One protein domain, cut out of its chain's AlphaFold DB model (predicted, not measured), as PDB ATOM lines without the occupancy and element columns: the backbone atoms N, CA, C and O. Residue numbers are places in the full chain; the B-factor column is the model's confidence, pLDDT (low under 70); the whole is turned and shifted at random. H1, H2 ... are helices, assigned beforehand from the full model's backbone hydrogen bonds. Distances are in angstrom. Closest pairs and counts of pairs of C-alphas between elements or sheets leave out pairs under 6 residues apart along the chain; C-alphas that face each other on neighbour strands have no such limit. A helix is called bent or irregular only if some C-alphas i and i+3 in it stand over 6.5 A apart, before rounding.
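AT A GLANCE: This is residues 5 to 90 of the 177 residues of the protein "ISPpu15, transposase Orf2" of Syntrophobacter fumaroxidans (strain DSM 10017 / MPOB) (UniProt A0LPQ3). A long bent helix, H2, has H1 folded back along one side of it, while the shorter H3 and H4, one after the other, return along another side. H3 packs on the arm H2b, H4 runs back toward the arm H2a, and H1 stays apart from both H3 and H4. The 86 printed residues hold four named helices in the order H1, H2, H3, H4 and no named strand; the class is all helix. The whole is only just compact, close to loose, with a radius of gyration of the C-alphas of 14.1 A, and only just elongated, spanning 44 by 22 by 18 A.

HOW THE PARTS SIT: The hub is H2, residues 29 to 56, touching three other helices; by its hydrogen bonds it was assigned as one helix, but it is bent, with C-alphas 38 and 41 at 6.6 A. Its arms H2a, residues 29 to 38, and H2b, residues 41 to 56, stand at a steep tilt of 54 degrees. H1, residues 5 to 24, touches H2b with residues 8 to 15 alone, the closest C-alphas being those of Tyr 11 and Phe 47, 6.5 A apart, at a shallow tilt of 15 degrees, opposite ways. H1 and H2a form a helical hairpin; they touch, closest at the C-alphas of Ala 22 and Ile 32, 6.1 A apart, at a steep tilt of 40 degrees. H3, residues 63 to 73, touches H2b closest at the C-alphas of Val 55 and Leu 68, 6.2 A apart, at a steep tilt of 47 degrees, opposite ways. H4, residues 75 to 82, only just touches H2a, with 3 pairs of C-alphas within 8 A, the closest those of Arg 36 and Leu 82 at 5.9 A. H3 and H4 meet only through their link. The helix packing is mostly crossed, with 1 of 4 touching pairs at a shallow tilt. Every O i to N i+4 pair is within hydrogen-bond range in H1, H2a, H2b and H3; in H4 1 of 4 is, beside 3 of 5 O i to N i+3 pairs.

IN THESE COORDINATES: H2b measures 23.2 A from first to last C-alpha and H2a 14.3 A, beginning at C-alpha 29 (197.495, 163.147, 159.934). H1 measures 27.9 A from C-alpha 5 at (178.162, 183.593, 173.249). H3 measures 15.4 A. H4 measures 12.1 A, ends at C-alpha 82 (191.588, 171.796, 157.781), and is irregular, with C-alphas 78 and 81 at 7.0 A.

THE WHOLE: The two C-alphas farthest apart are those of Glu 26 and Pro 59, at 43.8 A. The printed part has no cut. The links H1 to H2 and H3 to H4 are tight, and H2 to H3 is short. The mean pLDDT of the printed part is 95.2, and no printed residue is under 70.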
ATOM      1  N   ALA A   5     177.041 184.349 172.709       89.12
ATOM      2  CA  ALA A   5     178.162 183.593 173.249       89.12
ATOM      3  C   ALA A   5     177.862 182.089 173.383       89.12
ATOM      4  O   ALA A   5     178.722 181.283 173.061       89.12
ATOM      5  N   GLU A   6     176.652 181.706 173.800       92.81
ATOM      6  CA  GLU A   6     176.250 180.296 173.935       92.81
ATOM      7  C   GLU A   6     176.243 179.603 172.572       92.81
ATOM      8  O   GLU A   6     176.774 178.508 172.439       92.81
ATOM      9  N   VAL A   7     175.726 180.281 171.541       94.12
ATOM     10  CA  VAL A   7     175.723 179.747 170.170       94.12
ATOM     11  C   VAL A   7     177.146 179.560 169.644       94.12
ATOM     12  O   VAL A   7     177.466 178.520 169.081       94.12
ATOM     13  N   ALA A   8     178.025 180.546 169.846       94.25
ATOM     14  CA  ALA A   8     179.420 180.427 169.429       94.25
ATOM     15  C   ALA A   8     180.149 179.293 170.174       94.25
ATOM     16  O   ALA A   8     180.906 178.543 169.561       94.25
ATOM     17  N   LEU A   9     179.904 179.144 171.481       95.69
ATOM     18  CA  LEU A   9     180.474 178.063 172.285       95.69
ATOM     19  C   LEU A   9     179.971 176.683 171.851       95.69
ATOM     20  O   LEU A   9     180.752 175.737 171.890       95.69
ATOM     21  N   ASP A  10     178.721 176.565 171.403       97.44
ATOM     22  CA  ASP A  10     178.188 175.316 170.848       97.44
ATOM     23  C   ASP A  10     178.932 174.896 169.571       97.44
ATOM     24  O   ASP A  10     179.444 173.777 169.497       97.44
ATOM     25  N   TYR A  11     179.107 175.812 168.609       97.44
ATOM     26  CA  TYR A  11     179.901 175.544 167.401       97.44
ATOM     27  C   TYR A  11     181.327 175.111 167.742       97.44
ATOM     28  O   TYR A  11     181.811 174.100 167.233       97.44
ATOM     29  N   ILE A  12     181.987 175.840 168.642       96.44
ATOM     30  CA  ILE A  12     183.338 175.503 169.100       96.44
ATOM     31  C   ILE A  12     183.347 174.116 169.759       96.44
ATOM     32  O   ILE A  12     184.201 173.288 169.445       96.44
ATOM     33  N   GLY A  13     182.374 173.820 170.622       97.75
ATOM     34  CA  GLY A  13     182.232 172.523 171.281       97.75
ATOM     35  C   GLY A  13     182.088 171.366 170.291       97.75
ATOM     36  O   GLY A  13     182.771 170.349 170.436       97.75
ATOM     37  N   ARG A  14     181.272 171.537 169.244       98.06
ATOM     38  CA  ARG A  14     181.112 170.556 168.155       98.06
ATOM     39  C   ARG A  14     182.435 170.289 167.430       98.06
ATOM     40  O   ARG A  14     182.764 169.130 167.184       98.06
ATOM     41  N   LEU A  15     183.226 171.327 167.149       97.81
ATOM     42  CA  LEU A  15     184.546 171.181 166.519       97.81
ATOM     43  C   LEU A  15     185.522 170.408 167.419       97.81
ATOM     44  O   LEU A  15     186.140 169.440 166.981       97.81
ATOM     45  N   TYR A  16     185.611 170.751 168.707       97.00
ATOM     46  CA  TYR A  16     186.483 170.024 169.640       97.00
ATOM     47  C   TYR A  16     186.030 168.585 169.907       97.00
ATOM     48  O   TYR A  16     186.864 167.733 170.232       97.00
ATOM     49  N   ALA A  17     184.739 168.279 169.759       97.94
ATOM     50  CA  ALA A  17     184.254 166.905 169.815       97.94
ATOM     51  C   ALA A  17     184.841 166.058 168.673       97.94
ATOM     52  O   ALA A  17     185.259 164.924 168.915       97.94
ATOM     53  N   ILE A  18     184.965 166.619 167.466       97.56
ATOM     54  CA  ILE A  18     185.612 165.957 166.318       97.56
ATOM     55  C   ILE A  18     187.091 165.701 166.615       97.56
ATOM     56  O   ILE A  18     187.564 164.574 166.475       97.56
ATOM     57  N   GLU A  19     187.809 166.698 167.131       96.94
ATOM     58  CA  GLU A  19     189.221 166.549 167.519       96.94
ATOM     59  C   GLU A  19     189.416 165.526 168.649       96.94
ATOM     60  O   GLU A  19     190.431 164.831 168.732       96.94
ATOM     61  N   LYS A  20     188.443 165.398 169.557       96.81
ATOM     62  CA  LYS A  20     188.450 164.357 170.591       96.81
ATOM     63  C   LYS A  20     188.277 162.965 169.983       96.81
ATOM     64  O   LYS A  20     188.979 162.050 170.407       96.81
ATOM     65  N   ILE A  21     187.398 162.807 168.992       96.81
ATOM     66  CA  ILE A  21     187.230 161.546 168.255       96.81
ATOM     67  C   ILE A  21     188.524 161.181 167.525       96.81
ATOM     68  O   ILE A  21     188.967 160.039 167.621       96.81
ATOM     69  N   ALA A  22     189.148 162.147 166.848       96.19
ATOM     70  CA  ALA A  22     190.401 161.947 166.130       96.19
ATOM     71  C   ALA A  22     191.517 161.434 167.053       96.19
ATOM     72  O   ALA A  22     192.168 160.436 166.747       96.19
ATOM     73  N   ARG A  23     191.674 162.069 168.225       94.50
ATOM     74  CA  ARG A  23     192.640 161.660 169.256       94.50
ATOM     75  C   ARG A  23     192.333 160.287 169.844       94.50
ATOM     76  O   ARG A  23     193.240 159.482 169.983       94.50
ATOM     77  N   ALA A  24     191.071 160.010 170.174       96.56
ATOM     78  CA  ALA A  24     190.673 158.733 170.770       96.56
ATOM     79  C   ALA A  24     190.869 157.540 169.822       96.56
ATOM     80  O   ALA A  24     191.069 156.421 170.281       96.56
ATOM     81  N   LYS A  25     190.797 157.779 168.508       96.19
ATOM     82  CA  LYS A  25     191.056 156.777 167.467       96.19
ATOM     83  C   LYS A  25     192.518 156.728 167.014       96.19
ATOM     84  O   LYS A  25     192.814 155.948 166.118       96.19
ATOM     85  N   GLU A  26     193.383 157.577 167.573       95.94
ATOM     86  CA  GLU A  26     194.795 157.704 167.184       95.94
ATOM     87  C   GLU A  26     194.982 157.837 165.662       95.94
ATOM     88  O   GLU A  26     195.838 157.195 165.055       95.94
ATOM     89  N   LEU A  27     194.136 158.657 165.020       96.38
ATOM     90  CA  LEU A  27     194.178 158.820 163.566       96.38
ATOM     91  C   LEU A  27     195.527 159.390 163.108       96.38
ATOM     92  O   LEU A  27     196.090 160.286 163.739       96.38
ATOM     93  N   SER A  28     195.999 158.911 161.955       97.12
ATOM     94  CA  SER A  28     197.122 159.525 161.247       97.12
ATOM     95  C   SER A  28     196.766 160.946 160.784       97.12
ATOM     96  O   SER A  28     195.579 161.258 160.654       97.12
ATOM     97  N   PRO A  29     197.751 161.807 160.469       96.50
ATOM     98  CA  PRO A  29     197.495 163.147 159.934       96.50
ATOM     99  C   PRO A  29     196.536 163.156 158.734       96.50
ATOM    100  O   PRO A  29     195.608 163.961 158.700       96.50
ATOM    101  N   ASP A  30     196.677 162.201 157.812       97.06
ATOM    102  CA  ASP A  30     195.774 162.054 156.662       97.06
ATOM    103  C   ASP A  30     194.351 161.658 157.087       97.06
ATOM    104  O   ASP A  30     193.363 162.154 156.545       97.06
ATOM    105  N   GLY A  31     194.225 160.796 158.102       97.31
ATOM    106  CA  GLY A  31     192.933 160.424 158.680       97.31
ATOM    107  C   GLY A  31     192.257 161.587 159.410       97.31
ATOM    108  O   GLY A  31     191.042 161.759 159.307       97.31
ATOM    109  N   ILE A  32     193.036 162.415 160.112       97.69
ATOM    110  CA  ILE A  32     192.559 163.655 160.739       97.69
ATOM    111  C   ILE A  32     192.064 164.622 159.661       97.69
ATOM    112  O   ILE A  32     190.963 165.154 159.786       97.69
ATOM    113  N   PHE A  33     192.842 164.819 158.595       97.75
ATOM    114  CA  PHE A  33     192.465 165.653 157.456       97.75
ATOM    115  C   PHE A  33     191.132 165.200 156.844       97.75
ATOM    116  O   PHE A  33     190.204 166.003 156.730       97.75
ATOM    117  N   ALA A  34     190.991 163.908 156.534       97.50
ATOM    118  CA  ALA A  34     189.761 163.356 155.970       97.50
ATOM    119  C   ALA A  34     188.554 163.551 156.906       97.50
ATOM    120  O   ALA A  34     187.494 164.001 156.470       97.50
ATOM    121  N   LEU A  35     188.723 163.287 158.208       97.88
ATOM    122  CA  LEU A  35     187.670 163.490 159.207       97.88
ATOM    123  C   LEU A  35     187.257 164.964 159.314       97.88
ATOM    124  O   LEU A  35     186.069 165.270 159.423       97.88
ATOM    125  N   ARG A  36     188.224 165.886 159.292       97.94
ATOM    126  CA  ARG A  36     187.976 167.332 159.324       97.94
ATOM    127  C   ARG A  36     187.208 167.787 158.089       97.94
ATOM    128  O   ARG A  36     186.231 168.516 158.236       97.94
ATOM    129  N   LYS A  37     187.591 167.315 156.904       97.50
ATOM    130  CA  LYS A  37     186.868 167.587 155.656       97.50
ATOM    131  C   LYS A  37     185.428 167.082 155.693       97.50
ATOM    132  O   LYS A  37     184.515 167.809 155.333       97.50
ATOM    133  N   GLU A  38     185.199 165.879 156.206       97.56
ATOM    134  CA  GLU A  38     183.849 165.312 156.270       97.56
ATOM    135  C   GLU A  38     182.967 165.976 157.343       97.56
ATOM    136  O   GLU A  38     181.775 166.196 157.129       97.56
ATOM    137  N   LYS A  39     183.523 166.247 158.532       97.94
ATOM    138  CA  LYS A  39     182.732 166.610 159.719       97.94
ATOM    139  C   LYS A  39     182.917 168.048 160.182       97.94
ATOM    140  O   LYS A  39     181.957 168.630 160.671       97.94
ATOM    141  N   ALA A  40     184.125 168.602 160.109       97.81
ATOM    142  CA  ALA A  40     184.429 169.922 160.668       97.81
ATOM    143  C   ALA A  40     184.168 171.051 159.663       97.81
ATOM    144  O   ALA A  40     183.673 172.106 160.056       97.81
ATOM    145  N   GLU A  41     184.458 170.826 158.379       97.81
ATOM    146  CA  GLU A  41     184.264 171.815 157.311       97.81
ATOM    147  C   GLU A  41     182.801 172.291 157.203       97.81
ATOM    148  O   GLU A  41     182.594 173.501 157.309       97.81
ATOM    149  N   PRO A  42     181.772 171.414 157.174       98.19
ATOM    150  CA  PRO A  42     180.376 171.868 157.145       98.19
ATOM    151  C   PRO A  42     179.982 172.695 158.380       98.19
ATOM    152  O   PRO A  42     179.243 173.670 158.286       98.19
ATOM    153  N   ILE A  43     180.514 172.346 159.558       98.19
ATOM    154  CA  ILE A  43     180.244 173.071 160.811       98.19
ATOM    155  C   ILE A  43     180.871 174.464 160.769       98.19
ATOM    156  O   ILE A  43     180.280 175.427 161.258       98.19
ATOM    157  N   LEU A  44     182.067 174.588 160.195       97.94
ATOM    158  CA  LEU A  44     182.725 175.874 160.009       97.94
ATOM    159  C   LEU A  44     181.981 176.742 158.997       97.94
ATOM    160  O   LEU A  44     181.842 177.938 159.238       97.94
ATOM    161  N   GLU A  45     181.467 176.172 157.909       97.94
ATOM    162  CA  GLU A  45     180.630 176.897 156.946       97.94
ATOM    163  C   GLU A  45     179.349 177.433 157.600       97.94
ATOM    164  O   GLU A  45     179.062 178.631 157.504       97.94
ATOM    165  N   GLU A  46     178.634 176.584 158.349       97.88
ATOM    166  CA  GLU A  46     177.473 176.982 159.159       97.88
ATOM    167  C   GLU A  46     177.836 178.101 160.145       97.88
ATOM    168  O   GLU A  46     177.136 179.116 160.251       97.88
ATOM    169  N   PHE A  47     178.957 177.943 160.851       97.69
ATOM    170  CA  PHE A  47     179.406 178.907 161.843       97.69
ATOM    171  C   PHE A  47     179.767 180.250 161.204       97.69
ATOM    172  O   PHE A  47     179.386 181.302 161.724       97.69
ATOM    173  N   LYS A  48     180.436 180.238 160.046       97.50
ATOM    174  CA  LYS A  48     180.774 181.446 159.291       97.50
ATOM    175  C   LYS A  48     179.523 182.200 158.865       97.50
ATOM    176  O   LYS A  48     179.418 183.396 159.129       97.50
ATOM    177  N   ALA A  49     178.560 181.500 158.265       97.12
ATOM    178  CA  ALA A  49     177.302 182.098 157.826       97.12
ATOM    179  C   ALA A  49     176.542 182.718 159.009       97.12
ATOM    180  O   ALA A  49     175.983 183.816 158.914       97.12
ATOM    181  N   TRP A  50     176.567 182.048 160.165       96.38
ATOM    182  CA  TRP A  50     176.007 182.589 161.398       96.38
ATOM    183  C   TRP A  50     176.736 183.860 161.867       96.38
ATOM    184  O   TRP A  50     176.074 184.843 162.215       96.38
ATOM    185  N   LEU A  51     178.074 183.882 161.844       95.56
ATOM    186  CA  LEU A  51     178.879 185.055 162.206       95.56
ATOM    187  C   LEU A  51     178.598 186.245 161.281       95.56
ATOM    188  O   LEU A  51     178.357 187.348 161.771       95.56
ATOM    189  N   GLU A  52     178.572 186.029 159.965       95.38
ATOM    190  CA  GLU A  52     178.296 187.061 158.955       95.38
ATOM    191  C   GLU A  52     176.905 187.679 159.153       95.38
ATOM    192  O   GLU A  52     176.754 188.905 159.190       95.38
ATOM    193  N   LYS A  53     175.890 186.842 159.403       94.44
ATOM    194  CA  LYS A  53     174.540 187.307 159.752       94.44
ATOM    195  C   LYS A  53     174.516 188.077 161.071       94.44
ATOM    196  O   LYS A  53     173.741 189.019 161.220       94.44
ATOM    197  N   ARG A  54     175.328 187.687 162.054       93.25
ATOM    198  CA  ARG A  54     175.342 188.347 163.365       93.25
ATOM    199  C   ARG A  54     176.039 189.702 163.328       93.25
ATOM    200  O   ARG A  54     175.601 190.614 164.031       93.25
ATOM    201  N   VAL A  55     177.084 189.851 162.515       92.38
ATOM    202  CA  VAL A  55     177.798 191.125 162.343       92.38
ATOM    203  C   VAL A  55     176.870 192.211 161.817       92.38
ATOM    204  O   VAL A  55     176.862 193.301 162.380       92.38
ATOM    205  N   SER A  56     176.033 191.913 160.821       89.38
ATOM    206  CA  SER A  56     175.094 192.902 160.260       89.38
ATOM    207  C   SER A  56     174.019 193.367 161.252       89.38
ATOM    208  O   SER A  56     173.441 194.437 161.084       89.38
ATOM    209  N   GLN A  57     173.776 192.592 162.311       90.50
ATOM    210  CA  GLN A  57     172.792 192.878 163.360       90.50
ATOM    211  C   GLN A  57     173.410 193.496 164.624       90.50
ATOM    212  O   GLN A  57     172.698 193.742 165.598       90.50
ATOM    213  N   THR A  58     174.730 193.708 164.650       89.62
ATOM    214  CA  THR A  58     175.457 194.133 165.852       89.62
ATOM    215  C   THR A  58     176.187 195.454 165.607       89.62
ATOM    216  O   THR A  58     176.946 195.557 164.646       89.62
ATOM    217  N   PRO A  59     176.058 196.455 166.499       89.12
ATOM    218  CA  PRO A  59     176.845 197.679 166.401       89.12
ATOM    219  C   PRO A  59     178.357 197.376 166.420       89.12
ATOM    220  O   PRO A  59     178.836 196.735 167.363       89.12
ATOM    221  N   PRO A  60     179.140 197.858 165.436       83.44
ATOM    222  CA  PRO A  60     180.532 197.438 165.248       83.44
ATOM    223  C   PRO A  60     181.456 197.837 166.406       83.44
ATOM    224  O   PRO A  60     182.424 197.140 166.691       83.44
ATOM    225  N   GLN A  61     181.145 198.933 167.106       88.75
ATOM    226  CA  GLN A  61     181.966 199.452 168.206       88.75
ATOM    227  C   GLN A  61     181.728 198.753 169.554       88.75
ATOM    228  O   GLN A  61     182.535 198.904 170.475       88.75
ATOM    229  N   GLY A  62     180.650 197.973 169.681       91.38
ATOM    230  CA  GLY A  62     180.381 197.191 170.886       91.38
ATOM    231  C   GLY A  62     181.363 196.028 171.051       91.38
ATOM    232  O   GLY A  62     181.954 195.563 170.079       91.38
ATOM    233  N   LEU A  63     181.504 195.505 172.275       91.50
ATOM    234  CA  LEU A  63     182.380 194.354 172.560       91.50
ATOM    235  C   LEU A  63     182.064 193.145 171.665       91.50
ATOM    236  O   LEU A  63     182.973 192.527 171.118       91.50
ATOM    237  N   LEU A  64     180.774 192.856 171.459       91.25
ATOM    238  CA  LEU A  64     180.337 191.783 170.565       91.25
ATOM    239  C   LEU A  64     180.690 192.080 169.099       91.25
ATOM    240  O   LEU A  64     181.206 191.205 168.414       91.25
ATOM    241  N   GLY A  65     180.462 193.312 168.630       92.62
ATOM    242  CA  GLY A  65     180.802 193.721 167.265       92.62
ATOM    243  C   GLY A  65     182.301 193.597 166.985       92.62
ATOM    244  O   GLY A  65     182.693 193.056 165.953       92.62
ATOM    245  N   LYS A  66     183.147 194.005 167.938       93.88
ATOM    246  CA  LYS A  66     184.605 193.836 167.859       93.88
ATOM    247  C   LYS A  66     185.008 192.362 167.785       93.88
ATOM    248  O   LYS A  66     185.806 192.006 166.926       93.88
ATOM    249  N   ALA A  67     184.433 191.504 168.630       93.56
ATOM    250  CA  ALA A  67     184.737 190.072 168.640       93.56
ATOM    251  C   ALA A  67     184.343 189.373 167.328       93.56
ATOM    252  O   ALA A  67     185.123 188.596 166.782       93.56
ATOM    253  N   LEU A  68     183.161 189.680 166.786       94.12
ATOM    254  CA  LEU A  68     182.697 189.094 165.529       94.12
ATOM    255  C   LEU A  68     183.557 189.538 164.335       94.12
ATOM    256  O   LEU A  68     183.978 188.705 163.535       94.12
ATOM    257  N   ASN A  69     183.872 190.834 164.241       94.44
ATOM    258  CA  ASN A  69     184.763 191.353 163.198       94.44
ATOM    259  C   ASN A  69     186.174 190.759 163.307       94.44
ATOM    260  O   ASN A  69     186.804 190.445 162.296       94.44
ATOM    261  N   TYR A  70     186.671 190.567 164.529       94.94
ATOM    262  CA  TYR A  70     187.948 189.904 164.760       94.94
ATOM    263  C   TYR A  70     187.933 188.461 164.237       94.94
ATOM    264  O   TYR A  70     188.823 188.084 163.478       94.94
ATOM    265  N   ALA A  71     186.893 187.685 164.555       94.56
ATOM    266  CA  ALA A  71     186.748 186.315 164.062       94.56
ATOM    267  C   ALA A  71     186.687 186.252 162.525       94.56
ATOM    268  O   ALA A  71     187.421 185.475 161.917       94.56
ATOM    269  N   LEU A  72     185.874 187.101 161.884       95.81
ATOM    270  CA  LEU A  72     185.735 187.115 160.422       95.81
ATOM    271  C   LEU A  72     187.012 187.579 159.708       95.81
ATOM    272  O   LEU A  72     187.414 186.968 158.720       95.81
ATOM    273  N   SER A  73     187.694 188.607 160.220       96.62
ATOM    274  CA  SER A  73     188.964 189.082 159.636       96.62
ATOM    275  C   SER A  73     190.090 188.047 159.716       96.62
ATOM    276  O   SER A  73     191.003 188.063 158.892       96.62
ATOM    277  N   HIS A  74     190.015 187.121 160.673       95.38
ATOM    278  CA  HIS A  74     190.978 186.035 160.839       95.38
ATOM    279  C   HIS A  74     190.486 184.701 160.269       95.38
ATOM    280  O   HIS A  74     191.211 183.711 160.357       95.38
ATOM    281  N   TRP A  75     189.305 184.659 159.641       96.62
ATOM    282  CA  TRP A  75     188.654 183.415 159.230       96.62
ATOM    283  C   TRP A  75     189.535 182.548 158.328       96.62
ATOM    284  O   TRP A  75     189.707 181.361 158.582       96.62
ATOM    285  N   ALA A  76     190.169 183.164 157.325       95.75
ATOM    286  CA  ALA A  76     191.068 182.463 156.411       95.75
ATOM    287  C   ALA A  76     192.254 181.804 157.133       95.75
ATOM    288  O   ALA A  76     192.713 180.760 156.699       95.75
ATOM    289  N   LYS A  77     192.737 182.385 158.242       94.38
ATOM    290  CA  LYS A  77     193.786 181.782 159.081       94.38
ATOM    291  C   LYS A  77     193.214 180.682 159.972       94.38
ATOM    292  O   LYS A  77     193.852 179.649 160.132       94.38
ATOM    293  N   LEU A  78     192.022 180.910 160.524       94.31
ATOM    294  CA  LEU A  78     191.337 179.986 161.422       94.31
ATOM    295  C   LEU A  78     191.065 178.641 160.751       94.31
ATOM    296  O   LEU A  78     191.268 177.620 161.387       94.31
ATOM    297  N   ILE A  79     190.655 178.618 159.481       96.50
ATOM    298  CA  ILE A  79     190.300 177.371 158.783       96.50
ATOM    299  C   ILE A  79     191.499 176.600 158.212       96.50
ATOM    300  O   ILE A  79     191.319 175.489 157.725       96.50
ATOM    301  N   ARG A  80     192.730 177.127 158.293       96.06
ATOM    302  CA  ARG A  80     193.917 176.458 157.718       96.06
ATOM    303  C   ARG A  80     194.232 175.114 158.354       96.06
ATOM    304  O   ARG A  80     194.842 174.269 157.715       96.06
ATOM    305  N   TYR A  81     193.802 174.880 159.592       95.69
ATOM    306  CA  TYR A  81     193.986 173.572 160.226       95.69
ATOM    307  C   TYR A  81     193.210 172.445 159.516       95.69
ATOM    308  O   TYR A  81     193.497 171.270 159.730       95.69
ATOM    309  N   LEU A  82     192.247 172.775 158.646       96.62
ATOM    310  CA  LEU A  82     191.588 171.796 157.781       96.62
ATOM    311  C   LEU A  82     192.486 171.319 156.631       96.62
ATOM    312  O   LEU A  82     192.149 170.330 155.993       96.62
ATOM    313  N   GLU A  83     193.580 172.024 156.333       95.88
ATOM    314  CA  GLU A  83     194.485 171.718 155.217       95.88
ATOM    315  C   GLU A  83     195.519 170.646 155.590       95.88
ATOM    316  O   GLU A  83     196.009 169.946 154.710       95.88
ATOM    317  N   ASP A  84     195.837 170.500 156.880       95.31
ATOM    318  CA  ASP A  84     196.864 169.577 157.368       95.31
ATOM    319  C   ASP A  84     196.511 169.048 158.770       95.31
ATOM    320  O   ASP A  84     196.308 169.813 159.721       95.31
ATOM    321  N   GLY A  85     196.474 167.719 158.911       94.06
ATOM    322  CA  GLY A  85     196.199 167.026 160.170       94.06
ATOM    323  C   GLY A  85     197.219 167.283 161.287       94.06
ATOM    324  O   GLY A  85     196.893 167.081 162.455       94.06
ATOM    325  N   HIS A  86     198.422 167.769 160.968       92.19
ATOM    326  CA  HIS A  86     199.430 168.166 161.959       92.19
ATOM    327  C   HIS A  86     199.096 169.493 162.647       92.19
ATOM    328  O   HIS A  86     199.573 169.764 163.753       92.19
ATOM    329  N   ILE A  87     198.293 170.343 162.004       93.06
ATOM    330  CA  ILE A  87     197.942 171.656 162.536       93.06
ATOM    331  C   ILE A  87     196.803 171.479 163.541       93.06
ATOM    332  O   ILE A  87     195.784 170.844 163.262       93.06
ATOM    333  N   SER A  88     196.977 172.041 164.735       91.69
ATOM    334  CA  SER A  88     195.925 172.079 165.752       91.69
ATOM    335  C   SER A  88     194.953 173.239 165.482       91.69
ATOM    336  O   SER A  88     195.385 174.274 164.974       91.69
ATOM    337  N   PRO A  89     193.662 173.121 165.850       92.88
ATOM    338  CA  PRO A  89     192.699 174.224 165.726       92.88
ATOM    339  C   PRO A  89     193.033 175.442 166.605       92.88
ATOM    340  O   PRO A  89     192.470 176.518 166.418       92.88
ATOM    341  N   ASP A  90     193.921 175.266 167.584       91.75
ATOM    342  CA  ASP A  90     194.340 176.277 168.542       91.75
ATOM    343  C   ASP A  90     195.871 176.339 168.670       91.75
ATOM    344  O   ASP A  90     196.614 175.493 168.167       91.75
TER     345      ASP A  90